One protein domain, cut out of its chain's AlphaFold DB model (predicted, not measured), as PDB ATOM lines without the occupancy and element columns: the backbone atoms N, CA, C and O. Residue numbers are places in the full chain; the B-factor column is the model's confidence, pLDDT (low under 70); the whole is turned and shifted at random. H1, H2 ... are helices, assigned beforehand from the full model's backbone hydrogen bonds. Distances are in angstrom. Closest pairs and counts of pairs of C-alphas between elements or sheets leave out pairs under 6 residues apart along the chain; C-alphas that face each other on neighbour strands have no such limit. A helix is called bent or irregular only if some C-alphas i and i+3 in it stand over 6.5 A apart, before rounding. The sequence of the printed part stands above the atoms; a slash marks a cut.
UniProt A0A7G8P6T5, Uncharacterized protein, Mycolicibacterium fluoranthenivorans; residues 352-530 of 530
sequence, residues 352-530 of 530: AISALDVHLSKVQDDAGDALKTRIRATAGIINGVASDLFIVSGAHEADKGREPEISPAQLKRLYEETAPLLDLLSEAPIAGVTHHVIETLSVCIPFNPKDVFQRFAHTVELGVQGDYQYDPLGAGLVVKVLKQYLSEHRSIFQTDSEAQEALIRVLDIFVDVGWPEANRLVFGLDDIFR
ATOM      1  N   ALA A 352     -27.420  -2.819 -49.706       94.12
ATOM      2  CA  ALA A 352     -28.372  -3.451 -48.793       94.12
ATOM      3  C   ALA A 352     -28.306  -2.869 -47.374       94.12
ATOM      4  O   ALA A 352     -29.351  -2.620 -46.779       94.12
ATOM      5  N   ILE A 353     -27.114  -2.592 -46.838       93.50
ATOM      6  CA  ILE A 353     -26.943  -1.933 -45.533       93.50
ATOM      7  C   ILE A 353     -27.586  -0.543 -45.573       93.50
ATOM      8  O   ILE A 353     -28.410  -0.217 -44.718       93.50
ATOM      9  N   SER A 354     -27.316   0.239 -46.626       93.75
ATOM     10  CA  SER A 354     -27.932   1.557 -46.796       93.75
ATOM     11  C   SER A 354     -29.463   1.481 -46.903       93.75
ATOM     12  O   SER A 354     -30.172   2.250 -46.249       93.75
ATOM     13  N   ALA A 355     -29.994   0.527 -47.675       93.19
ATOM     14  CA  ALA A 355     -31.435   0.302 -47.784       93.19
ATOM     15  C   ALA A 355     -32.060  -0.114 -46.442       93.19
ATOM     16  O   ALA A 355     -33.135   0.376 -46.081       93.19
ATOM     17  N   LEU A 356     -31.380  -0.974 -45.678       91.69
ATOM     18  CA  LEU A 356     -31.838  -1.432 -44.371       91.69
ATOM     19  C   LEU A 356     -31.937  -0.264 -43.388       91.69
ATOM     20  O   LEU A 356     -32.983  -0.106 -42.758       91.69
ATOM     21  N   ASP A 357     -30.924   0.601 -43.319       90.44
ATOM     22  CA  ASP A 357     -30.947   1.807 -42.481       90.44
ATOM     23  C   ASP A 357     -32.135   2.713 -42.820       90.44
ATOM     24  O   ASP A 357     -32.892   3.153 -41.942       90.44
ATOM     25  N   VAL A 358     -32.354   2.950 -44.118       90.81
ATOM     26  CA  VAL A 358     -33.488   3.743 -44.599       90.81
ATOM     27  C   VAL A 358     -34.812   3.088 -44.203       90.81
ATOM     28  O   VAL A 358     -35.727   3.782 -43.753       90.81
ATOM     29  N   HIS A 359     -34.943   1.771 -44.332       89.44
ATOM     30  CA  HIS A 359     -36.155   1.058 -43.945       89.44
ATOM     31  C   HIS A 359     -36.403   1.072 -42.434       89.44
ATOM     32  O   HIS A 359     -37.524   1.375 -42.022       89.44
ATOM     33  N   LEU A 360     -35.386   0.807 -41.613       86.44
ATOM     34  CA  LEU A 360     -35.490   0.812 -40.152       86.44
ATOM     35  C   LEU A 360     -35.846   2.206 -39.619       86.44
ATOM     36  O   LEU A 360     -36.652   2.325 -38.695       86.44
ATOM     37  N   SER A 361     -35.355   3.277 -40.254       87.06
ATOM     38  CA  SER A 361     -35.740   4.650 -39.893       87.06
ATOM     39  C   SER A 361     -37.245   4.933 -40.061       87.06
ATOM     40  O   SER A 361     -37.794   5.786 -39.362       87.06
ATOM     41  N   LYS A 362     -37.934   4.186 -40.940       86.69
ATOM     42  CA  LYS A 362     -39.368   4.326 -41.254       86.69
ATOM     43  C   LYS A 362     -40.284   3.515 -40.314       86.69
ATOM     44  O   LYS A 362     -41.500   3.611 -40.438       86.69
ATOM     45  N   VAL A 363     -39.741   2.735 -39.370       82.12
ATOM     46  CA  VAL A 363     -40.498   1.790 -38.508       82.12
ATOM     47  C   VAL A 363     -41.252   2.468 -37.344       82.12
ATOM     48  O   VAL A 363     -41.978   1.801 -36.611       82.12
ATOM     49  N   GLN A 364     -41.124   3.787 -37.155       65.31
ATOM     50  CA  GLN A 364     -41.490   4.463 -35.899       65.31
ATOM     51  C   GLN A 364     -42.965   4.340 -35.444       65.31
ATOM     52  O   GLN A 364     -43.182   4.417 -34.239       65.31
ATOM     53  N   ASP A 365     -43.941   4.066 -36.324       54.34
ATOM     54  CA  ASP A 365     -45.378   4.219 -36.009       54.34
ATOM     55  C   ASP A 365     -46.304   3.101 -36.562       54.34
ATOM     56  O   ASP A 365     -47.350   3.404 -37.125       54.34
ATOM     57  N   ASP A 366     -45.961   1.817 -36.375       60.47
ATOM     58  CA  ASP A 366     -46.660   0.629 -36.936       60.47
ATOM     59  C   ASP A 366     -46.271   0.335 -38.399       60.47
ATOM     60  O   ASP A 366     -46.834   0.843 -39.370       60.47
ATOM     61  N   ALA A 367     -45.235  -0.494 -38.564       69.88
ATOM     62  CA  ALA A 367     -44.744  -0.891 -39.876       69.88
ATOM     63  C   ALA A 367     -45.766  -1.797 -40.584       69.88
ATOM     64  O   ALA A 367     -45.947  -2.958 -40.210       69.88
ATOM     65  N   GLY A 368     -46.386  -1.284 -41.650       81.94
ATOM     66  CA  GLY A 368     -47.234  -2.086 -42.531       81.94
ATOM     67  C   GLY A 368     -46.475  -3.261 -43.165       81.94
ATOM     68  O   GLY A 368     -45.252  -3.212 -43.330       81.94
ATOM     69  N   ASP A 369     -47.208  -4.302 -43.565       84.94
ATOM     70  CA  ASP A 369     -46.638  -5.569 -44.057       84.94
ATOM     71  C   ASP A 369     -45.636  -5.382 -45.203       84.94
ATOM     72  O   ASP A 369     -44.589  -6.022 -45.215       84.94
ATOM     73  N   ALA A 370     -45.883  -4.435 -46.113       85.62
ATOM     74  CA  ALA A 370     -44.973  -4.138 -47.219       85.62
ATOM     75  C   ALA A 370     -43.585  -3.648 -46.758       85.62
ATOM     76  O   ALA A 370     -42.572  -4.010 -47.353       85.62
ATOM     77  N   LEU A 371     -43.513  -2.834 -45.694       88.06
ATOM     78  CA  LEU A 371     -42.229  -2.385 -45.145       88.06
ATOM     79  C   LEU A 371     -41.507  -3.539 -44.445       88.06
ATOM     80  O   LEU A 371     -40.306  -3.703 -44.645       88.06
ATOM     81  N   LYS A 372     -42.233  -4.368 -43.685       87.88
ATOM     82  CA  LYS A 372     -41.664  -5.565 -43.045       87.88
ATOM     83  C   LYS A 372     -41.104  -6.540 -44.080       87.88
ATOM     84  O   LYS A 372     -39.997  -7.033 -43.900       87.88
ATOM     85  N   THR A 373     -41.822  -6.779 -45.176       88.12
ATOM     86  CA  THR A 373     -41.347  -7.625 -46.282       88.12
ATOM     87  C   THR A 373     -40.061  -7.079 -46.898       88.12
ATOM     88  O   THR A 373     -39.108  -7.838 -47.038       88.12
ATOM     89  N   ARG A 374     -39.975  -5.768 -47.171       89.62
ATOM     90  CA  ARG A 374     -38.734  -5.157 -47.685       89.62
ATOM     91  C   ARG A 374     -37.566  -5.254 -46.709       89.62
ATOM     92  O   ARG A 374     -36.453  -5.550 -47.131       89.62
ATOM     93  N   ILE A 375     -37.809  -5.057 -45.413       90.81
ATOM     94  CA  ILE A 375     -36.778  -5.217 -44.376       90.81
ATOM     95  C   ILE A 375     -36.252  -6.654 -44.364       90.81
ATOM     96  O   ILE A 375     -35.041  -6.851 -44.377       90.81
ATOM     97  N   ARG A 376     -37.141  -7.655 -44.414       90.12
ATOM     98  CA  ARG A 376     -36.750  -9.073 -44.484       90.12
ATOM     99  C   ARG A 376     -35.972  -9.401 -45.752       90.12
ATOM    100  O   ARG A 376     -34.941 -10.055 -45.658       90.12
ATOM    101  N   ALA A 377     -36.426  -8.927 -46.909       90.31
ATOM    102  CA  ALA A 377     -35.729  -9.139 -48.173       90.31
ATOM    103  C   ALA A 377     -34.324  -8.504 -48.159       90.31
ATOM    104  O   ALA A 377     -33.349  -9.169 -48.492       90.31
ATOM    105  N   THR A 378     -34.203  -7.265 -47.672       92.94
ATOM    106  CA  THR A 378     -32.917  -6.550 -47.575       92.94
ATOM    107  C   THR A 378     -31.957  -7.230 -46.596       92.94
ATOM    108  O   THR A 378     -30.797  -7.468 -46.921       92.94
ATOM    109  N   ALA A 379     -32.443  -7.613 -45.413       92.06
ATOM    110  CA  ALA A 379     -31.661  -8.382 -44.449       92.06
ATOM    111  C   ALA A 379     -31.245  -9.754 -45.010       92.06
ATOM    112  O   ALA A 379     -30.137 -10.215 -44.746       92.06
ATOM    113  N   GLY A 380     -32.103 -10.378 -45.824       91.44
ATOM    114  CA  GLY A 380     -31.812 -11.622 -46.532       91.44
ATOM    115  C   GLY A 380     -30.626 -11.510 -47.491       91.44
ATOM    116  O   GLY A 380     -29.831 -12.442 -47.567       91.44
ATOM    117  N   ILE A 381     -30.449 -10.361 -48.154       92.56
ATOM    118  CA  ILE A 381     -29.277 -10.093 -49.005       92.56
ATOM    119  C   ILE A 381     -27.992 -10.099 -48.166       92.56
ATOM    120  O   ILE A 381     -27.041 -10.808 -48.495       92.56
ATOM    121  N   ILE A 382     -27.979  -9.345 -47.061       94.75
ATOM    122  CA  ILE A 382     -26.814  -9.228 -46.166       94.75
ATOM    123  C   ILE A 382     -26.467 -10.597 -45.569       94.75
ATOM    124  O   ILE A 382     -25.318 -11.041 -45.623       94.75
ATOM    125  N   ASN A 383     -27.479 -11.303 -45.056       92.88
ATOM    126  CA  ASN A 383     -27.310 -12.633 -44.482       92.88
ATOM    127  C   ASN A 383     -26.852 -13.667 -45.517       92.88
ATOM    128  O   ASN A 383     -26.068 -14.550 -45.185       92.88
ATOM    129  N   GLY A 384     -27.292 -13.544 -46.773       92.25
ATOM    130  CA  GLY A 384     -26.837 -14.396 -47.866       92.25
ATOM    131  C   GLY A 384     -25.318 -14.356 -48.031       92.25
ATOM    132  O   GLY A 384     -24.686 -15.409 -48.044       92.25
ATOM    133  N   VAL A 385     -24.724 -13.158 -48.062       94.62
ATOM    134  CA  VAL A 385     -23.264 -12.997 -48.197       94.62
ATOM    135  C   VAL A 385     -22.521 -13.538 -46.969       94.62
ATOM    136  O   VAL A 385     -21.520 -14.236 -47.122       94.62
ATOM    137  N   ALA A 386     -23.020 -13.273 -45.757       95.12
ATOM    138  CA  ALA A 386     -22.431 -13.817 -44.529       95.12
ATOM    139  C   ALA A 386     -22.458 -15.354 -44.506       95.12
ATOM    140  O   ALA A 386     -21.457 -15.995 -44.186       95.12
ATOM    141  N   SER A 387     -23.592 -15.942 -44.898       93.00
ATOM    142  CA  SER A 387     -23.784 -17.391 -44.975       93.00
ATOM    143  C   SER A 387     -22.860 -18.040 -46.008       93.00
ATOM    144  O   SER A 387     -22.305 -19.106 -45.747       93.00
ATOM    145  N   ASP A 388     -22.632 -17.397 -47.156       92.50
ATOM    146  CA  ASP A 388     -21.701 -17.913 -48.162       92.50
ATOM    147  C   ASP A 388     -20.265 -17.960 -47.648       92.50
ATOM    148  O   ASP A 388     -19.602 -18.981 -47.816       92.50
ATOM    149  N   LEU A 389     -19.787 -16.903 -46.982       95.06
ATOM    150  CA  LEU A 389     -18.442 -16.889 -46.396       95.06
ATOM    151  C   LEU A 389     -18.302 -17.928 -45.275       95.06
ATOM    152  O   LEU A 389     -17.294 -18.635 -45.206       95.06
ATOM    153  N   PHE A 390     -19.335 -18.092 -44.449       94.31
ATOM    154  CA  PHE A 390     -19.392 -19.135 -43.425       94.31
ATOM    155  C   PHE A 390     -19.298 -20.549 -44.017       94.31
ATOM    156  O   PHE A 390     -18.552 -21.393 -43.516       94.31
ATOM    157  N   ILE A 391     -20.003 -20.809 -45.119       91.81
ATOM    158  CA  ILE A 391     -19.979 -22.113 -45.787       91.81
ATOM    159  C   ILE A 391     -18.636 -22.341 -46.489       91.81
ATOM    160  O   ILE A 391     -18.005 -23.373 -46.271       91.81
ATOM    161  N   VAL A 392     -18.164 -21.376 -47.284       92.69
ATOM    162  CA  VAL A 392     -16.922 -21.509 -48.067       92.69
ATOM    163  C   VAL A 392     -15.695 -21.590 -47.165       92.69
ATOM    164  O   VAL A 392     -14.760 -22.318 -47.480       92.69
ATOM    165  N   SER A 393     -15.695 -20.918 -46.011       94.06
ATOM    166  CA  SER A 393     -14.599 -21.021 -45.035       94.06
ATOM    167  C   SER A 393     -14.482 -22.400 -44.374       94.06
ATOM    168  O   SER A 393     -13.500 -22.664 -43.680       94.06
ATOM    169  N   GLY A 394     -15.464 -23.287 -44.566       92.12
ATOM    170  CA  GLY A 394     -15.497 -24.602 -43.933       92.12
ATOM    171  C   GLY A 394     -15.895 -24.571 -42.454       92.12
ATOM    172  O   GLY A 394     -15.925 -25.626 -41.816       92.12
ATOM    173  N   ALA A 395     -16.249 -23.400 -41.910       91.31
ATOM    174  CA  ALA A 395     -16.734 -23.260 -40.538       91.31
ATOM    175  C   ALA A 395     -18.002 -24.094 -40.290       91.31
ATOM    176  O   ALA A 395     -18.136 -24.707 -39.233       91.31
ATOM    177  N   HIS A 396     -18.867 -24.215 -41.301       88.56
ATOM    178  CA  HIS A 396     -20.056 -25.064 -41.242       88.56
ATOM    179  C   HIS A 396     -19.750 -26.549 -40.993       88.56
ATOM    180  O   HIS A 396     -20.407 -27.201 -40.179       88.56
ATOM    181  N   GLU A 397     -18.748 -27.100 -41.682       88.12
ATOM    182  CA  GLU A 397     -18.354 -28.500 -41.490       88.12
ATOM    183  C   GLU A 397     -17.620 -28.684 -40.157       88.12
ATOM    184  O   GLU A 397     -17.875 -29.660 -39.446       88.12
ATOM    185  N   ALA A 398     -16.789 -27.711 -39.765       83.94
ATOM    186  CA  ALA A 398     -16.103 -27.719 -38.476       83.94
ATOM    187  C   ALA A 398     -17.087 -27.723 -37.290       83.94
ATOM    188  O   ALA A 398     -16.879 -28.467 -36.328       83.94
ATOM    189  N   ASP A 399     -18.176 -26.952 -37.364       80.12
ATOM    190  CA  ASP A 399     -19.232 -26.951 -36.344       80.12
ATOM    191  C   ASP A 399     -19.933 -28.319 -36.236       80.12
ATOM    192  O   ASP A 399     -20.172 -28.835 -35.142       80.12
ATOM    193  N   LYS A 400     -20.130 -28.993 -37.375       84.06
ATOM    194  CA  LYS A 400     -20.658 -30.366 -37.446       84.06
ATOM    195  C   LYS A 400     -19.646 -31.453 -37.056       84.06
ATOM    196  O   LYS A 400     -19.977 -32.640 -37.130       84.06
ATOM    197  N   GLY A 401     -18.428 -31.083 -36.655       83.56
ATOM    198  CA  GLY A 401     -17.358 -32.022 -36.312       83.56
ATOM    199  C   GLY A 401     -16.835 -32.822 -37.508       83.56
ATOM    200  O   GLY A 401     -16.344 -33.938 -37.331       83.56
ATOM    201  N   ARG A 402     -16.978 -32.284 -38.720       86.69
ATOM    202  CA  ARG A 402     -16.489 -32.866 -39.971       86.69
ATOM    203  C   ARG A 402     -15.214 -32.160 -40.416       86.69
ATOM    204  O   ARG A 402     -14.948 -31.024 -40.031       86.69
ATOM    205  N   GLU A 403     -14.414 -32.862 -41.208       83.31
ATOM    206  CA  GLU A 403     -13.207 -32.284 -41.793       83.31
ATOM    207  C   GLU A 403     -13.607 -31.309 -42.912       83.31
ATOM    208  O   GLU A 403     -14.365 -31.707 -43.801       83.31
ATOM    209  N   PRO A 404     -13.159 -30.040 -42.871       85.94
ATOM    210  CA  PRO A 404     -13.448 -29.084 -43.932       85.94
ATOM    211  C   PRO A 404     -12.851 -29.528 -45.269       85.94
ATOM    212  O   PRO A 404     -11.700 -29.953 -45.330       85.94
ATOM    213  N   GLU A 405     -13.608 -29.366 -46.355       86.06
ATOM    214  CA  GLU A 405     -13.107 -29.631 -47.713       86.06
ATOM    215  C   GLU A 405     -12.104 -28.564 -48.187       86.06
ATOM    216  O   GLU A 405     -11.254 -28.833 -49.036       86.06
ATOM    217  N   ILE A 406     -12.179 -27.352 -47.626       90.56
ATOM    218  CA  ILE A 406     -11.273 -26.249 -47.951       90.56
ATOM    219  C   ILE A 406      -9.877 -26.481 -47.358       90.56
ATOM    220  O   ILE A 406      -9.710 -26.761 -46.171       90.56
ATOM    221  N   SER A 407      -8.838 -26.319 -48.181       91.81
ATOM    222  CA  SER A 407      -7.456 -26.430 -47.711       91.81
ATOM    223  C   SER A 407      -7.022 -25.204 -46.886       91.81
ATOM    224  O   SER A 407      -7.524 -24.097 -47.098       91.81
ATOM    225  N   PRO A 408      -6.005 -25.328 -46.008       92.38
ATOM    226  CA  PRO A 408      -5.479 -24.184 -45.260       92.38
ATOM    227  C   PRO A 408      -4.985 -23.022 -46.139       92.38
ATOM    228  O   PRO A 408      -5.089 -21.865 -45.741       92.38
ATOM    229  N   ALA A 409      -4.455 -23.309 -47.334       92.12
ATOM    230  CA  ALA A 409      -4.011 -22.275 -48.270       92.12
ATOM    231  C   ALA A 409      -5.198 -21.496 -48.859       92.12
ATOM    232  O   ALA A 409      -5.172 -20.265 -48.887       92.12
ATOM    233  N   GLN A 410      -6.259 -22.204 -49.259       93.19
ATOM    234  CA  GLN A 410      -7.495 -21.589 -49.747       93.19
ATOM    235  C   GLN A 410      -8.186 -20.772 -48.657       93.19
ATOM    236  O   GLN A 410      -8.611 -19.658 -48.936       93.19
ATOM    237  N   LEU A 411      -8.255 -21.281 -47.422       94.44
ATOM    238  CA  LEU A 411      -8.874 -20.560 -46.309       94.44
ATOM    239  C   LEU A 411      -8.111 -19.273 -45.974       94.44
ATOM    240  O   LEU A 411      -8.722 -18.219 -45.808       94.44
ATOM    241  N   LYS A 412      -6.775 -19.329 -45.945       94.88
ATOM    242  CA  LYS A 412      -5.945 -18.135 -45.758       94.88
ATOM    243  C   LYS A 412      -6.196 -17.095 -46.856       94.88
ATOM    244  O   LYS A 412      -6.406 -15.926 -46.544       94.88
ATOM    245  N   ARG A 413      -6.190 -17.515 -48.123       94.88
ATOM    246  CA  ARG A 413      -6.467 -16.636 -49.268       94.88
ATOM    247  C   ARG A 413      -7.868 -16.035 -49.180       94.88
ATOM    248  O   ARG A 413      -8.017 -14.832 -49.348       94.88
ATOM    249  N   LEU A 414      -8.878 -16.862 -48.902       95.25
ATOM    250  CA  LEU A 414     -10.262 -16.426 -48.730       95.25
ATOM    251  C   LEU A 414     -10.338 -15.322 -47.674       95.25
ATOM    252  O   LEU A 414     -10.911 -14.273 -47.946       95.25
ATOM    253  N   TYR A 415      -9.723 -15.531 -46.508       95.69
ATOM    254  CA  TYR A 415      -9.669 -14.530 -45.445       95.69
ATOM    255  C   TYR A 415      -9.026 -13.217 -45.912       95.69
ATOM    256  O   TYR A 415      -9.599 -12.149 -45.714       95.69
ATOM    257  N   GLU A 416      -7.863 -13.285 -46.565       95.12
ATOM    258  CA  GLU A 416      -7.138 -12.100 -47.044       95.12
ATOM    259  C   GLU A 416      -7.926 -11.320 -48.111       95.12
ATOM    260  O   GLU A 416      -7.994 -10.092 -48.051       95.12
ATOM    261  N   GLU A 417      -8.543 -12.014 -49.069       95.94
ATOM    262  CA  GLU A 417      -9.291 -11.390 -50.166       95.94
ATOM    263  C   GLU A 417     -10.665 -10.852 -49.706       95.94
ATOM    264  O   GLU A 417     -11.115  -9.813 -50.192       95.94
ATOM    265  N   THR A 418     -11.329 -11.521 -48.752       96.62
ATOM    266  CA  THR A 418     -12.690 -11.171 -48.286       96.62
ATOM    267  C   THR A 418     -12.729 -10.347 -47.000       96.62
ATOM    268  O   THR A 418     -13.812  -9.947 -46.575       96.62
ATOM    269  N   ALA A 419     -11.579 -10.018 -46.405       95.50
ATOM    270  CA  ALA A 419     -11.485  -9.170 -45.216       95.50
ATOM    271  C   ALA A 419     -12.353  -7.887 -45.280       95.50
ATOM    272  O   ALA A 419     -13.081  -7.633 -44.320       95.50
ATOM    273  N   PRO A 420     -12.395  -7.123 -46.396       96.12
ATOM    274  CA  PRO A 420     -13.283  -5.961 -46.503       96.12
ATOM    275  C   PRO A 420     -14.780  -6.302 -46.422       96.12
ATOM    276  O   PRO A 420     -15.569  -5.489 -45.951       96.12
ATOM    277  N   LEU A 421     -15.185  -7.492 -46.880       97.31
ATOM    278  CA  LEU A 421     -16.571  -7.951 -46.768       97.31
ATOM    279  C   LEU A 421     -16.912  -8.296 -45.317       97.31
ATOM    280  O   LEU A 421     -17.992  -7.946 -44.860       97.31
ATOM    281  N   LEU A 422     -15.993  -8.943 -44.592       97.25
ATOM    282  CA  LEU A 422     -16.170  -9.248 -43.167       97.25
ATOM    283  C   LEU A 422     -16.323  -7.969 -42.334       97.25
ATOM    284  O   LEU A 422     -17.171  -7.929 -41.445       97.25
ATOM    285  N   ASP A 423     -15.564  -6.919 -42.661       96.12
ATOM    286  CA  ASP A 423     -15.700  -5.612 -42.010       96.12
ATOM    287  C   ASP A 423     -17.080  -4.998 -42.275       96.12
ATOM    288  O   ASP A 423     -17.780  -4.655 -41.326       96.12
ATOM    289  N   LEU A 424     -17.530  -4.948 -43.534       96.50
ATOM    290  CA  LEU A 424     -18.868  -4.439 -43.872       96.50
ATOM    291  C   LEU A 424     -19.993  -5.244 -43.209       96.50
ATOM    292  O   LEU A 424     -20.962  -4.675 -42.715       96.50
ATOM    293  N   LEU A 425     -19.872  -6.574 -43.176       96.62
ATOM    294  CA  LEU A 425     -20.848  -7.441 -42.515       96.62
ATOM    295  C   LEU A 425     -20.930  -7.174 -41.010       96.62
ATOM    296  O   LEU A 425     -22.014  -7.274 -40.438       96.62
ATOM    297  N   SER A 426     -19.812  -6.814 -40.372       94.06
ATOM    298  CA  SER A 426     -19.782  -6.497 -38.941       94.06
ATOM    299  C   SER A 426     -20.579  -5.237 -38.581       94.06
ATOM    300  O   SER A 426     -21.049  -5.118 -37.452       94.06
ATOM    301  N   GLU A 427     -20.796  -4.333 -39.543       90.44
ATOM    302  CA  GLU A 427     -21.589  -3.111 -39.371       90.44
ATOM    303  C   GLU A 427     -23.104  -3.358 -39.439       90.44
ATOM    304  O   GLU A 427     -23.889  -2.511 -39.009       90.44
ATOM    305  N   ALA A 428     -23.543  -4.515 -39.944       90.50
ATOM    306  CA  ALA A 428     -24.962  -4.821 -40.070       90.50
ATOM    307  C   ALA A 428     -25.586  -5.155 -38.698       90.50
ATOM    308  O   ALA A 428     -25.141  -6.097 -38.035       90.50
ATOM    309  N   PRO A 429     -26.674  -4.479 -38.274       88.00
ATOM    310  CA  PRO A 429     -27.318  -4.720 -36.979       88.00
ATOM    311  C   PRO A 429     -28.222  -5.971 -37.008       88.00
ATOM    312  O   PRO A 429     -29.418  -5.901 -36.720       88.00
ATOM    313  N   ILE A 430     -27.666  -7.125 -37.393       89.62
ATOM    314  CA  ILE A 430     -28.374  -8.404 -37.544       89.62
ATOM    315  C   ILE A 430     -27.606  -9.493 -36.787       89.62
ATOM    316  O   ILE A 430     -26.542  -9.924 -37.229       89.62
ATOM    317  N   ALA A 431     -28.179 -10.007 -35.693       90.50
ATOM    318  CA  ALA A 431     -27.541 -11.022 -34.845       90.50
ATOM    319  C   ALA A 431     -27.054 -12.265 -35.618       90.50
ATOM    320  O   ALA A 431     -25.945 -12.736 -35.385       90.50
ATOM    321  N   GLY A 432     -27.843 -12.765 -36.580       90.25
ATOM    322  CA  GLY A 432     -27.450 -13.910 -37.416       90.25
ATOM    323  C   GLY A 432     -26.226 -13.633 -38.300       90.25
ATOM    324  O   GLY A 432     -25.369 -14.499 -38.456       90.25
ATOM    325  N   VAL A 433     -26.087 -12.400 -38.801       94.00
ATOM    326  CA  VAL A 433     -24.903 -11.971 -39.564       94.00
ATOM    327  C   VAL A 433     -23.688 -11.908 -38.644       94.00
ATOM    328  O   VAL A 433     -22.658 -12.496 -38.966       94.00
ATOM    329  N   THR A 434     -23.820 -11.273 -37.472       95.31
ATOM    330  CA  THR A 434     -22.765 -11.249 -36.445       95.31
ATOM    331  C   THR A 434     -22.304 -12.667 -36.100       95.31
ATOM    332  O   THR A 434     -21.102 -12.926 -36.035       95.31
ATOM    333  N   HIS A 435     -23.249 -13.598 -35.934       94.38
ATOM    334  CA  HIS A 435     -22.963 -14.998 -35.639       94.38
ATOM    335  C   HIS A 435     -22.090 -15.644 -36.723       94.38
ATOM    336  O   HIS A 435     -20.992 -16.110 -36.420       94.38
ATOM    337  N   HIS A 436     -22.518 -15.590 -37.987       95.00
ATOM    338  CA  HIS A 436     -21.778 -16.180 -39.105       95.00
ATOM    339  C   HIS A 436     -20.399 -15.546 -39.326       95.00
ATOM    340  O   HIS A 436     -19.442 -16.253 -39.656       95.00
ATOM    341  N   VAL A 437     -20.255 -14.235 -39.106       97.19
ATOM    342  CA  VAL A 437     -18.942 -13.568 -39.164       97.19
ATOM    343  C   VAL A 437     -18.020 -14.115 -38.073       97.19
ATOM    344  O   VAL A 437     -16.872 -14.454 -38.361       97.19
ATOM    345  N   ILE A 438     -18.505 -14.273 -36.839       96.75
ATOM    346  CA  ILE A 438     -17.705 -14.828 -35.737       96.75
ATOM    347  C   ILE A 438     -17.317 -16.290 -36.000       96.75
ATOM    348  O   ILE A 438     -16.164 -16.660 -35.769       96.75
ATOM    349  N   GLU A 439     -18.235 -17.115 -36.510       95.88
ATOM    350  CA  GLU A 439     -17.934 -18.499 -36.902       95.88
ATOM    351  C   GLU A 439     -16.832 -18.547 -37.966       95.88
ATOM    352  O   GLU A 439     -15.844 -19.269 -37.807       95.88
ATOM    353  N   THR A 440     -16.955 -17.717 -39.002       96.56
ATOM    354  CA  THR A 440     -15.964 -17.592 -40.080       96.56
ATOM    355  C   THR A 440     -14.601 -17.154 -39.539       96.56
ATOM    356  O   THR A 440     -13.573 -17.743 -39.867       96.56
ATOM    357  N   LEU A 441     -14.559 -16.149 -38.658       97.12
ATOM    358  CA  LEU A 441     -13.311 -15.682 -38.048       97.12
ATOM    359  C   LEU A 441     -12.663 -16.756 -37.162       97.12
ATOM    360  O   LEU A 441     -11.435 -16.836 -37.103       97.12
ATOM    361  N   SER A 442     -13.456 -17.607 -36.504       95.44
ATOM    362  CA  SER A 442     -12.936 -18.638 -35.596       95.44
ATOM    363  C   SER A 442     -12.049 -19.675 -36.296       95.44
ATOM    364  O   SER A 442     -11.031 -20.088 -35.740       95.44
ATOM    365  N   VAL A 443     -12.364 -20.046 -37.541       95.19
ATOM    366  CA  VAL A 443     -11.531 -20.978 -38.322       95.19
ATOM    367  C   VAL A 443     -10.292 -20.306 -38.925       95.19
ATOM    368  O   VAL A 443      -9.330 -20.986 -39.278       95.19
ATOM    369  N   CYS A 444     -10.265 -18.972 -38.980       95.69
ATOM    370  CA  CYS A 444      -9.158 -18.185 -39.526       95.69
ATOM    371  C   CYS A 444      -8.051 -17.862 -38.502       95.69
ATOM    372  O   CYS A 444      -6.979 -17.385 -38.887       95.69
ATOM    373  N   ILE A 445      -8.268 -18.151 -37.211       95.81
ATOM    374  CA  ILE A 445      -7.319 -17.879 -36.112       95.81
ATOM    375  C   ILE A 445      -5.875 -18.332 -36.422       95.81
ATOM    376  O   ILE A 445      -4.959 -17.540 -36.182       95.81
ATOM    377  N   PRO A 446      -5.614 -19.533 -36.989       93.50
ATOM    378  CA  PRO A 446      -4.245 -20.018 -37.186       93.50
ATOM    379  C   PRO A 446      -3.370 -19.177 -38.130       93.50
ATOM    380  O   PRO A 446      -2.146 -19.304 -38.086       93.50
ATOM    381  N   PHE A 447      -3.955 -18.344 -38.998       90.38
ATOM    382  CA  PHE A 447      -3.207 -17.643 -40.051       90.38
ATOM    383  C   PHE A 447      -2.678 -16.278 -39.611       90.38
ATOM    384  O   PHE A 447      -1.536 -15.931 -39.919       90.38
ATOM    385  N   ASN A 448      -3.499 -15.501 -38.901       91.38
ATOM    386  CA  ASN A 448      -3.121 -14.199 -38.360       91.38
ATOM    387  C   ASN A 448      -3.923 -13.905 -37.079       91.38
ATOM    388  O   ASN A 448      -4.847 -13.089 -37.097       91.38
ATOM    389  N   PRO A 449      -3.583 -14.553 -35.952       95.06
ATOM    390  CA  PRO A 449      -4.418 -14.528 -34.750       95.06
ATOM    391  C   PRO A 449      -4.600 -13.115 -34.184       95.06
ATOM    392  O   PRO A 449      -5.620 -12.821 -33.574       95.06
ATOM    393  N   LYS A 450      -3.646 -12.202 -34.399       94.69
ATOM    394  CA  LYS A 450      -3.786 -10.816 -33.939       94.69
ATOM    395  C   LYS A 450      -4.866 -10.061 -34.721       94.69
ATOM    396  O   LYS A 450      -5.752  -9.474 -34.110       94.69
ATOM    397  N   ASP A 451      -4.778 -10.078 -36.048       94.69
ATOM    398  CA  ASP A 451      -5.724  -9.382 -36.930       94.69
ATOM    399  C   ASP A 451      -7.133  -9.987 -36.827       94.69
ATOM    400  O   ASP A 451      -8.119  -9.269 -36.671       94.69
ATOM    401  N   VAL A 452      -7.220 -11.322 -36.784       96.88
ATOM    402  CA  VAL A 452      -8.487 -12.040 -36.589       96.88
ATOM    403  C   VAL A 452      -9.125 -11.670 -35.249       96.88
ATOM    404  O   VAL A 452     -10.331 -11.440 -35.198       96.88
ATOM    405  N   PHE A 453      -8.343 -11.569 -34.165       97.38
ATOM    406  CA  PHE A 453      -8.873 -11.164 -32.863       97.38
ATOM    407  C   PHE A 453      -9.438  -9.740 -32.883       97.38
ATOM    408  O   PHE A 453     -10.494  -9.496 -32.305       97.38
ATOM    409  N   GLN A 454      -8.763  -8.802 -33.556       95.88
ATOM    410  CA  GLN A 454      -9.234  -7.419 -33.667       95.88
ATOM    411  C   GLN A 454     -10.585  -7.346 -34.389       95.88
ATOM    412  O   GLN A 454     -11.515  -6.723 -33.877       95.88
ATOM    413  N   ARG A 455     -10.730  -8.049 -35.520       96.88
ATOM    414  CA  ARG A 455     -12.004  -8.141 -36.257       96.88
ATOM    415  C   ARG A 455     -13.088  -8.840 -35.450       96.88
ATOM    416  O   ARG A 455     -14.230  -8.389 -35.437       96.88
ATOM    417  N   PHE A 456     -12.732  -9.907 -34.738       97.50
ATOM    418  CA  PHE A 456     -13.643 -10.622 -33.846       97.50
ATOM    419  C   PHE A 456     -14.179  -9.699 -32.748       97.50
ATOM    420  O   PHE A 456     -15.391  -9.603 -32.569       97.50
ATOM    421  N   ALA A 457     -13.295  -8.985 -32.046       96.81
ATOM    422  CA  ALA A 457     -13.692  -8.071 -30.984       96.81
ATOM    423  C   ALA A 457     -14.579  -6.943 -31.524       96.81
ATOM    424  O   ALA A 457     -15.634  -6.672 -30.957       96.81
ATOM    425  N   HIS A 458     -14.199  -6.355 -32.661       96.25
ATOM    426  CA  HIS A 458     -14.987  -5.315 -33.316       96.25
ATOM    427  C   HIS A 458     -16.383  -5.805 -33.729       96.25
ATOM    428  O   HIS A 458     -17.379  -5.137 -33.461       96.25
ATOM    429  N   THR A 459     -16.468  -7.012 -34.296       96.81
ATOM    430  CA  THR A 459     -17.735  -7.641 -34.695       96.81
ATOM    431  C   THR A 459     -18.658  -7.864 -33.501       96.81
ATOM    432  O   THR A 459     -19.851  -7.584 -33.585       96.81
ATOM    433  N   VAL A 460     -18.122  -8.329 -32.367       95.81
ATOM    434  CA  VAL A 460     -18.910  -8.494 -31.137       95.81
ATOM    435  C   VAL A 460     -19.407  -7.145 -30.611       95.81
ATOM    436  O   VAL A 460     -20.574  -7.029 -30.239       95.81
ATOM    437  N   GLU A 461     -18.543  -6.126 -30.586       95.12
ATOM    438  CA  GLU A 461     -18.894  -4.779 -30.122       95.12
ATOM    439  C   GLU A 461     -20.013  -4.156 -30.975       95.12
ATOM    440  O   GLU A 461     -20.978  -3.617 -30.429       95.12
ATOM    441  N   LEU A 462     -19.932  -4.267 -32.306       93.69
ATOM    442  CA  LEU A 462     -20.974  -3.779 -33.217       93.69
ATOM    443  C   LEU A 462     -22.251  -4.627 -33.167       93.69
ATOM    444  O   LEU A 462     -23.352  -4.077 -33.234       93.69
ATOM    445  N   GLY A 463     -22.123  -5.937 -32.939       91.00
ATOM    446  CA  GLY A 463     -23.242  -6.870 -32.783       91.00
ATOM    447  C   GLY A 463     -24.221  -6.493 -31.666       91.00
ATOM    448  O   GLY A 463     -25.393  -6.872 -31.719       91.00
ATOM    449  N   VAL A 464     -23.793  -5.673 -30.698       91.12
ATOM    450  CA  VAL A 464     -24.671  -5.113 -29.658       91.12
ATOM    451  C   VAL A 464     -25.838  -4.316 -30.252       91.12
ATOM    452  O   VAL A 464     -26.935  -4.308 -29.692       91.12
ATOM    453  N   GLN A 465     -25.639  -3.671 -31.407       87.00
ATOM    454  CA  GLN A 465     -26.697  -2.926 -32.098       87.00
ATOM    455  C   GLN A 465     -27.823  -3.834 -32.611       87.00
ATOM    456  O   GLN A 465     -28.967  -3.388 -32.700       87.00
ATOM    457  N   GLY A 466     -27.496  -5.092 -32.920       84.69
ATOM    458  CA  GLY A 466     -28.427  -6.141 -33.337       84.69
ATOM    459  C   GLY A 466     -28.881  -7.054 -32.197       84.69
ATOM    460  O   GLY A 466     -29.398  -8.131 -32.476       84.69
ATOM    461  N   ASP A 467     -28.670  -6.658 -30.934       88.75
ATOM    462  CA  ASP A 467     -29.025  -7.430 -29.736       88.75
ATOM    463  C   ASP A 467     -28.322  -8.810 -29.636       88.75
ATOM    464  O   ASP A 467     -28.790  -9.707 -28.929       88.75
ATOM    465  N   TYR A 468     -27.156  -8.979 -30.282       89.94
ATOM    466  CA  TYR A 468     -26.397 -10.241 -30.312       89.94
ATOM    467  C   TYR A 468     -26.000 -10.763 -28.921       89.94
ATOM    468  O   TYR A 468     -25.915 -11.966 -28.695       89.94
ATOM    469  N   GLN A 469     -25.816  -9.879 -27.940       88.06
ATOM    470  CA  GLN A 469     -25.530 -10.251 -26.553       88.06
ATOM    471  C   GLN A 469     -26.651 -11.079 -25.897       88.06
ATOM    472  O   GLN A 469     -26.406 -11.792 -24.920       88.06
ATOM    473  N   TYR A 470     -27.876 -11.011 -26.428       87.38
ATOM    474  CA  TYR A 470     -29.012 -11.810 -25.970       87.38
ATOM    475  C   TYR A 470     -29.204 -13.112 -26.764       87.38
ATOM    476  O   TYR A 470     -30.045 -13.924 -26.376       87.38
ATOM    477  N   ASP A 471     -28.434 -13.336 -27.835       83.12
ATOM    478  CA  ASP A 471     -28.461 -14.566 -28.630       83.12
ATOM    479  C   ASP A 471     -27.866 -15.739 -27.817       83.12
ATOM    480  O   ASP A 471     -26.686 -15.698 -27.436       83.12
ATOM    481  N   PRO A 472     -28.643 -16.809 -27.547       75.56
ATOM    482  CA  PRO A 472     -28.152 -17.966 -26.808       75.56
ATOM    483  C   PRO A 472     -26.976 -18.695 -27.464       75.56
ATOM    484  O   PRO A 472     -26.126 -19.233 -26.753       75.56
ATOM    485  N   LEU A 473     -26.921 -18.729 -28.798       79.69
ATOM    486  CA  LEU A 473     -25.811 -19.325 -29.539       79.69
ATOM    487  C   LEU A 473     -24.599 -18.388 -29.547       79.69
ATOM    488  O   LEU A 473     -23.456 -18.850 -29.506       79.69
ATOM    489  N   GLY A 474     -24.840 -17.074 -29.538       81.81
ATOM    490  CA  GLY A 474     -23.790 -16.061 -29.581       81.81
ATOM    491  C   GLY A 474     -22.851 -16.094 -28.376       81.81
ATOM    492  O   GLY A 474     -21.631 -16.175 -28.536       81.81
ATOM    493  N   ALA A 475     -23.396 -16.121 -27.157       83.12
ATOM    494  CA  ALA A 475     -22.575 -16.132 -25.942       83.12
ATOM    495  C   ALA A 475     -21.674 -17.375 -25.840       83.12
ATOM    496  O   ALA A 475     -20.493 -17.271 -25.494       83.12
ATOM    497  N   GLY A 476     -22.216 -18.550 -26.177       88.19
ATOM    498  CA  GLY A 476     -21.465 -19.804 -26.162       88.19
ATOM    499  C   GLY A 476     -20.304 -19.796 -27.159       88.19
ATOM    500  O   GLY A 476     -19.182 -20.181 -26.813       88.19
ATOM    501  N   LEU A 477     -20.549 -19.299 -28.375       91.44
ATOM    502  CA  LEU A 477     -19.535 -19.181 -29.420       91.44
ATOM    503  C   LEU A 477     -18.426 -18.192 -29.037       91.44
ATOM    504  O   LEU A 477     -17.246 -18.542 -29.107       91.44
ATOM    505  N   VAL A 478     -18.777 -16.993 -28.561       93.88
ATOM    506  CA  VAL A 478     -17.797 -15.979 -28.131       93.88
ATOM    507  C   VAL A 478     -16.892 -16.532 -27.033       93.88
ATOM    508  O   VAL A 478     -15.666 -16.453 -27.133       93.88
ATOM    509  N   VAL A 479     -17.462 -17.171 -26.007       91.00
ATOM    510  CA  VAL A 479     -16.672 -17.769 -24.920       91.00
ATOM    511  C   VAL A 479     -15.776 -18.904 -25.430       91.00
ATOM    512  O   VAL A 479     -14.640 -19.033 -24.963       91.00
ATOM    513  N   LYS A 480     -16.249 -19.731 -26.373       92.44
ATOM    514  CA  LYS A 480     -15.445 -20.789 -27.011       92.44
ATOM    515  C   LYS A 480     -14.223 -20.197 -27.719       92.44
ATOM    516  O   LYS A 480     -13.110 -20.658 -27.463       92.44
ATOM    517  N   VAL A 481     -14.415 -19.155 -28.527       94.94
ATOM    518  CA  VAL A 481     -13.332 -18.468 -29.253       94.94
ATOM    519  C   VAL A 481     -12.332 -17.834 -28.285       94.94
ATOM    520  O   VAL A 481     -11.128 -18.059 -28.402       94.94
ATOM    521  N   LEU A 482     -12.803 -17.108 -27.267       94.75
ATOM    522  CA  LEU A 482     -11.916 -16.495 -26.275       94.75
ATOM    523  C   LEU A 482     -11.081 -17.532 -25.514       94.75
ATOM    524  O   LEU A 482      -9.893 -17.317 -25.282       94.75
ATOM    525  N   LYS A 483     -11.668 -18.680 -25.154       92.81
ATOM    526  CA  LYS A 483     -10.920 -19.779 -24.525       92.81
ATOM    527  C   LYS A 483      -9.816 -20.310 -25.433       92.81
ATOM    528  O   LYS A 483      -8.713 -20.514 -24.934       92.81
ATOM    529  N   GLN A 484     -10.089 -20.487 -26.728       94.31
ATOM    530  CA  GLN A 484      -9.079 -20.901 -27.704       94.31
ATOM    531  C   GLN A 484      -7.920 -19.895 -27.767       94.31
ATOM    532  O   GLN A 484      -6.754 -20.277 -27.675       94.31
ATOM    533  N   TYR A 485      -8.225 -18.597 -27.826       95.25
ATOM    534  CA  TYR A 485      -7.210 -17.543 -27.793       95.25
ATOM    535  C   TYR A 485      -6.366 -17.569 -26.514       95.25
ATOM    536  O   TYR A 485      -5.142 -17.460 -26.575       95.25
ATOM    537  N   LEU A 486      -6.995 -17.742 -25.350       91.81
ATOM    538  CA  LEU A 486      -6.289 -17.807 -24.070       91.81
ATOM    539  C   LEU A 486      -5.453 -19.086 -23.917       91.81
ATOM    540  O   LEU A 486      -4.445 -19.056 -23.211       91.81
ATOM    541  N   SER A 487      -5.820 -20.189 -24.578       91.62
ATOM    542  CA  SER A 487      -5.030 -21.425 -24.569       91.62
ATOM    543  C   SER A 487      -3.887 -21.428 -25.583       91.62
ATOM    544  O   SER A 487      -2.792 -21.878 -25.256       91.62
ATOM    545  N   GLU A 488      -4.120 -20.936 -26.800       93.62
ATOM    546  CA  GLU A 488      -3.203 -21.102 -27.941       93.62
ATOM    547  C   GLU A 488      -2.403 -19.828 -28.255       93.62
ATOM    548  O   GLU A 488      -1.267 -19.901 -28.727       93.62
ATOM    549  N   HIS A 489      -2.952 -18.651 -27.943       93.50
ATOM    550  CA  HIS A 489      -2.425 -17.354 -28.379       93.50
ATOM    551  C   HIS A 489      -2.307 -16.313 -27.249       93.50
ATOM    552  O   HIS A 489      -2.203 -15.115 -27.511       93.50
ATOM    553  N   ARG A 490      -2.221 -16.762 -25.987       89.75
ATOM    554  CA  ARG A 490      -2.125 -15.925 -24.769       89.75
ATOM    555  C   ARG A 490      -1.144 -14.750 -24.872       89.75
ATOM    556  O   ARG A 490      -1.413 -13.671 -24.351       89.75
ATOM    557  N   SER A 491      -0.003 -14.962 -25.530       90.75
ATOM    558  CA  SER A 491       1.058 -13.952 -25.671       90.75
ATOM    559  C   SER A 491       0.595 -12.651 -26.343       90.75
ATOM    560  O   SER A 491       1.152 -11.593 -26.043       90.75
ATOM    561  N   ILE A 492      -0.448 -12.697 -27.184       93.00
ATOM    562  CA  ILE A 492      -1.027 -11.510 -27.830       93.00
ATOM    563  C   ILE A 492      -1.507 -10.522 -26.763       93.00
ATOM    564  O   ILE A 492      -1.097  -9.368 -26.769       93.00
ATOM    565  N   PHE A 493      -2.267 -10.992 -25.774       91.44
ATOM    566  CA  PHE A 493      -2.825 -10.146 -24.714       91.44
ATOM    567  C   PHE A 493      -1.798  -9.696 -23.669       91.44
ATOM    568  O   PHE A 493      -2.055  -8.777 -22.904       91.44
ATOM    569  N   GLN A 494      -0.646 -10.363 -23.588       87.50
ATOM    570  CA  GLN A 494       0.437  -9.968 -22.680       87.50
ATOM    571  C   GLN A 494       1.338  -8.887 -23.280       87.50
ATOM    572  O   GLN A 494       1.997  -8.153 -22.546       87.50
ATOM    573  N   THR A 495       1.421  -8.837 -24.610       88.19
ATOM    574  CA  THR A 495       2.344  -7.957 -25.340       88.19
ATOM    575  C   THR A 495       1.648  -6.770 -25.990       88.19
ATOM    576  O   THR A 495       2.304  -5.763 -26.252       88.19
ATOM    577  N   ASP A 496       0.339  -6.865 -26.213       90.75
ATOM    578  CA  ASP A 496      -0.476  -5.829 -26.824       90.75
ATOM    579  C   ASP A 496      -1.593  -5.384 -25.869       90.75
ATOM    580  O   ASP A 496      -2.556  -6.115 -25.618       90.75
ATOM    581  N   SER A 497      -1.455  -4.166 -25.341       89.00
ATOM    582  CA  SER A 497      -2.443  -3.570 -24.440       89.00
ATOM    583  C   SER A 497      -3.792  -3.342 -25.121       89.00
ATOM    584  O   SER A 497      -4.820  -3.472 -24.470       89.00
ATOM    585  N   GLU A 498      -3.813  -3.046 -26.423       92.50
ATOM    586  CA  GLU A 498      -5.058  -2.817 -27.161       92.50
ATOM    587  C   GLU A 498      -5.861  -4.117 -27.286       92.50
ATOM    588  O   GLU A 498      -7.071  -4.134 -27.055       92.50
ATOM    589  N   ALA A 499      -5.175  -5.235 -27.552       91.88
ATOM    590  CA  ALA A 499      -5.799  -6.556 -27.568       91.88
ATOM    591  C   ALA A 499      -6.313  -6.963 -26.176       91.88
ATOM    592  O   ALA A 499      -7.384  -7.559 -26.059       91.88
ATOM    593  N   GLN A 500      -5.571  -6.634 -25.114       91.44
ATOM    594  CA  GLN A 500      -6.003  -6.887 -23.739       91.44
ATOM    595  C   GLN A 500      -7.259  -6.084 -23.374       91.44
ATOM    596  O   GLN A 500      -8.197  -6.633 -22.799       91.44
ATOM    597  N   GLU A 501      -7.301  -4.797 -23.719       92.75
ATOM    598  CA  GLU A 501      -8.471  -3.949 -23.481       92.75
ATOM    599  C   GLU A 501      -9.691  -4.431 -24.275       92.75
ATOM    600  O   GLU A 501     -10.791  -4.489 -23.727       92.75
ATOM    601  N   ALA A 502      -9.504  -4.831 -25.536       94.69
ATOM    602  CA  ALA A 502     -10.569  -5.397 -26.363       94.69
ATOM    603  C   ALA A 502     -11.124  -6.711 -25.785       94.69
ATOM    604  O   ALA A 502     -12.338  -6.890 -25.741       94.69
ATOM    605  N   LEU A 503     -10.265  -7.595 -25.261       94.06
ATOM    606  CA  LEU A 503     -10.698  -8.812 -24.561       94.06
ATOM    607  C   LEU A 503     -11.627  -8.496 -23.381       94.06
ATOM    608  O   LEU A 503     -12.649  -9.161 -23.212       94.06
ATOM    609  N   ILE A 504     -11.274  -7.493 -22.574       91.56
ATOM    610  CA  ILE A 504     -12.081  -7.083 -21.417       91.56
ATOM    611  C   ILE A 504     -13.430  -6.532 -21.888       91.56
ATOM    612  O   ILE A 504     -14.462  -6.998 -21.414       91.56
ATOM    613  N   ARG A 505     -13.443  -5.630 -22.880       94.25
ATOM    614  CA  ARG A 505     -14.689  -5.064 -23.427       94.25
ATOM    615  C   ARG A 505     -15.632  -6.135 -23.977       94.25
ATOM    616  O   ARG A 505     -16.826  -6.097 -23.693       94.25
ATOM    617  N   VAL A 506     -15.099  -7.108 -24.718       94.31
ATOM    618  CA  VAL A 506     -15.880  -8.239 -25.241       94.31
ATOM    619  C   VAL A 506     -16.515  -9.043 -24.105       94.31
ATOM    620  O   VAL A 506     -17.680  -9.421 -24.199       94.31
ATOM    621  N   LEU A 507     -15.776  -9.313 -23.026       91.06
ATOM    622  CA  LEU A 507     -16.307 -10.052 -21.879       91.06
ATOM    623  C   LEU A 507     -17.379  -9.260 -21.125       91.06
ATOM    624  O   LEU A 507     -18.405  -9.841 -20.768       91.06
ATOM    625  N   ASP A 508     -17.162  -7.961 -20.930       92.25
ATOM    626  CA  ASP A 508     -18.094  -7.078 -20.226       92.25
ATOM    627  C   ASP A 508     -19.472  -7.052 -20.910       92.25
ATOM    628  O   ASP A 508     -20.484  -7.186 -20.225       92.25
ATOM    629  N   ILE A 509     -19.526  -7.035 -22.251       93.00
ATOM    630  CA  ILE A 509     -20.784  -7.085 -23.027       93.00
ATOM    631  C   ILE A 509     -21.682  -8.260 -22.600       93.00
ATOM    632  O   ILE A 509     -22.891  -8.097 -22.425       93.00
ATOM    633  N   PHE A 510     -21.106  -9.451 -22.416       89.31
ATOM    634  CA  PHE A 510     -21.867 -10.651 -22.050       89.31
ATOM    635  C   PHE A 510     -22.063 -10.799 -20.536       89.31
ATOM    636  O   PHE A 510     -23.049 -11.398 -20.094       89.31
ATOM    637  N   VAL A 511     -21.150 -10.258 -19.726       89.00
ATOM    638  CA  VAL A 511     -21.304 -10.198 -18.266       89.00
ATOM    639  C   VAL A 511     -22.466  -9.290 -17.880       89.00
ATOM    640  O   VAL A 511     -23.271  -9.688 -17.034       89.00
ATOM    641  N   ASP A 512     -22.602  -8.136 -18.534       88.75
ATOM    642  CA  ASP A 512     -23.639  -7.137 -18.258       88.75
ATOM    643  C   ASP A 512     -25.058  -7.684 -18.457       88.75
ATOM    644  O   ASP A 512     -25.975  -7.347 -17.704       88.75
ATOM    645  N   VAL A 513     -25.242  -8.587 -19.423       88.06
ATOM    646  CA  VAL A 513     -26.522  -9.276 -19.663       88.06
ATOM    647  C   VAL A 513     -26.658 -10.602 -18.902       88.06
ATOM    648  O   VAL A 513     -27.671 -11.290 -19.019       88.06
ATOM    649  N   GLY A 514     -25.673 -10.944 -18.064       85.75
ATOM    650  CA  GLY A 514     -25.775 -12.009 -17.065       85.75
ATOM    651  C   GLY A 514     -25.336 -13.403 -17.515       85.75
ATOM    652  O   GLY A 514     -25.709 -14.382 -16.863       85.75
ATOM    653  N   TRP A 515     -24.534 -13.543 -18.577       86.12
ATOM    654  CA  TRP A 515     -24.089 -14.864 -19.035       86.12
ATOM    655  C   TRP A 515     -23.129 -15.539 -18.032       86.12
ATOM    656  O   TRP A 515     -22.054 -15.001 -17.732       86.12
ATOM    657  N   PRO A 516     -23.449 -16.743 -17.505       85.31
ATOM    658  CA  PRO A 516     -22.635 -17.390 -16.470       85.31
ATOM    659  C   PRO A 516     -21.223 -17.772 -16.926       85.31
ATOM    660  O   PRO A 516     -20.290 -17.807 -16.126       85.31
ATOM    661  N   GLU A 517     -21.061 -18.104 -18.204       83.69
ATOM    662  CA  GLU A 517     -19.801 -18.600 -18.760       83.69
ATOM    663  C   GLU A 517     -18.790 -17.476 -18.981       83.69
ATOM    664  O   GLU A 517     -17.615 -17.662 -18.662       83.69
ATOM    665  N   ALA A 518     -19.259 -16.302 -19.416       84.56
ATOM    666  CA  ALA A 518     -18.461 -15.081 -19.485       84.56
ATOM    667  C   ALA A 518     -17.989 -14.657 -18.084       84.56
ATOM    668  O   ALA A 518     -16.795 -14.460 -17.871       84.56
ATOM    669  N   ASN A 519     -18.894 -14.659 -17.093       83.94
ATOM    670  CA  ASN A 519     -18.554 -14.382 -15.691       83.94
ATOM    671  C   ASN A 519     -17.441 -15.304 -15.164       83.94
ATOM    672  O   ASN A 519     -16.470 -14.842 -14.569       83.94
ATOM    673  N   ARG A 520     -17.547 -16.618 -15.406       85.88
ATOM    674  CA  ARG A 520     -16.502 -17.582 -15.012       85.88
ATOM    675  C   ARG A 520     -15.162 -17.297 -15.683       85.88
ATOM    676  O   ARG A 520     -14.131 -17.485 -15.045       85.88
ATOM    677  N   LEU A 521     -15.178 -16.887 -16.952       85.50
ATOM    678  CA  LEU A 521     -13.959 -16.585 -17.693       85.50
ATOM    679  C   LEU A 521     -13.259 -15.344 -17.125       85.50
ATOM    680  O   LEU A 521     -12.056 -15.411 -16.891       85.50
ATOM    681  N   VAL A 522     -14.011 -14.283 -16.797       84.19
ATOM    682  CA  VAL A 522     -13.487 -13.070 -16.140       84.19
ATOM    683  C   VAL A 522     -12.806 -13.396 -14.811       84.19
ATOM    684  O   VAL A 522     -11.668 -12.986 -14.599       84.19
ATOM    685  N   PHE A 523     -13.436 -14.196 -13.940       81.81
ATOM    686  CA  PHE A 523     -12.818 -14.598 -12.666       81.81
ATOM    687  C   PHE A 523     -11.526 -15.411 -12.841       81.81
ATOM    688  O   PHE A 523     -10.677 -15.399 -11.955       81.81
ATOM    689  N   GLY A 524     -11.378 -16.118 -13.964       78.19
ATOM    690  CA  GLY A 524     -10.171 -16.874 -14.291       78.19
ATOM    691  C   GLY A 524      -9.057 -16.038 -14.928       78.19
ATOM    692  O   GLY A 524      -7.934 -16.530 -15.021       78.19
ATOM    693  N   LEU A 525      -9.323 -14.799 -15.363       78.88
ATOM    694  CA  LEU A 525      -8.327 -13.985 -16.068       78.88
ATOM    695  C   LEU A 525      -7.107 -13.659 -15.201       78.88
ATOM    696  O   LEU A 525      -5.995 -13.692 -15.716       78.88
ATOM    697  N   ASP A 526      -7.282 -13.415 -13.900       69.94
ATOM    698  CA  ASP A 526      -6.162 -13.142 -12.986       69.94
ATOM    699  C   ASP A 526      -5.151 -14.301 -12.947       69.94
ATOM    700  O   ASP A 526      -3.939 -14.079 -12.959       69.94
ATOM    701  N   ASP A 527      -5.633 -15.547 -12.973       66.75
ATOM    702  CA  ASP A 527      -4.780 -16.738 -13.057       66.75
ATOM    703  C   ASP A 527      -4.179 -16.908 -14.464       66.75
ATOM    704  O   ASP A 527      -3.053 -17.388 -14.615       66.75
ATOM    705  N   ILE A 528      -4.901 -16.470 -15.502       67.06
ATOM    706  CA  ILE A 528      -4.480 -16.509 -16.911       67.06
ATOM    707  C   ILE A 528      -3.561 -15.334 -17.280       67.06
ATOM    708  O   ILE A 528      -2.956 -15.363 -18.338       67.06
ATOM    709  N   PHE A 529      -3.345 -14.313 -16.454       65.75
ATOM    710  CA  PHE A 529      -2.388 -13.226 -16.742       65.75
ATOM    711  C   PHE A 529      -1.150 -13.228 -15.839       65.75
ATOM    712  O   PHE A 529      -0.240 -12.428 -16.056       65.75
ATOM    713  N   ARG A 530      -1.072 -14.181 -14.904       61.16
ATOM    714  CA  ARG A 530       0.059 -14.357 -13.990       61.16
ATOM    715  C   ARG A 530       1.264 -15.093 -14.571       61.16
ATOM    716  O   ARG A 530       1.079 -15.943 -15.480       61.16
TER     717      ARG A 530
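What this domain is: This is residues 352 to 530 of the 530 residues of an uncharacterized protein of Mycolicibacterium fluoranthenivorans (UniProt A0A7G8P6T5). Picture an up-and-down bundle of seven helices, H2, H4, H5, H6, H7, H9 and H10, each running against the one before it, with H5 at its core and H2, H4, H6 and H7 packed round it. H9 and H10 extend the bundle past H6 and H7, while at the other end H1 folds back on the first part of H2; short H3 packs on H5 and short H8 makes a corner with H9. The printed part has 179 residues with ten named helices, H1 to H10 in chain order, and no named strand: all helix. It is compact, with a radius of gyration of the C-alphas of 17.2 A and spans of 56 by 38 by 28 A.

Where its parts are: Find C-alpha 352 at (-28.372, -3.451, -48.793), where H1, residues 352 to 361, begins. H2, residues 369 to 392, runs 34.0 A with a kink of 27 degrees near residue 383. After H3, residues 395 to 399, comes H4, residues 408 to 426, 23.6 A long; it has a kink of 62 degrees near residue 420 and is irregular, C-alphas 417 and 420 being 7.7 A apart. Next are H5, residues 431 to 444, 20.3 A; H6, 449 to 466, 25.5 A; H7, 472 to 488, 25.2 A; H8, 491 to 495; and H9, 497 to 512, 22.4 A. H10, residues 516 to 529, ends at C-alpha 529, (-2.388, -13.226, -16.742), and is only just irregular, C-alphas 523 and 526 being 6.8 A apart.

How they stand to each other: Start at the hub, H5, which touches H2, H3, H4, H6 and H7. Look at the C-alphas of Ala 431 and Gly 466, 5.2 A apart, the closest of the hairpin H5 and H6, at a shallow tilt of 7 degrees, opposite ways. H2 touches H5 with residues 382 to 390 alone, closest at Phe 390 and Thr 440, C-alphas 5.0 A apart. H6 touches H9 at Ala 457 and Val 506, closest C-alphas 6.1 A apart. H7 touches H10 at Val 479 and Ala 518, closest C-alphas 6.3 A apart. Every O i to N i+4 pair is within hydrogen-bond range in H1, H2, H3 and H8; in H4 it is 13 of 15, H5 8 of 10, H6 11 of 14, H7 12 of 13, H9 11 of 12 and H10 8 of 10.

The domain as a whole: The C-alphas farthest apart, of Ala 370 and Arg 530, are 56.9 A apart. The printed part has no cut and no long link. Confidence is low, under 70, at residues 364 to 367 and 526 to 530.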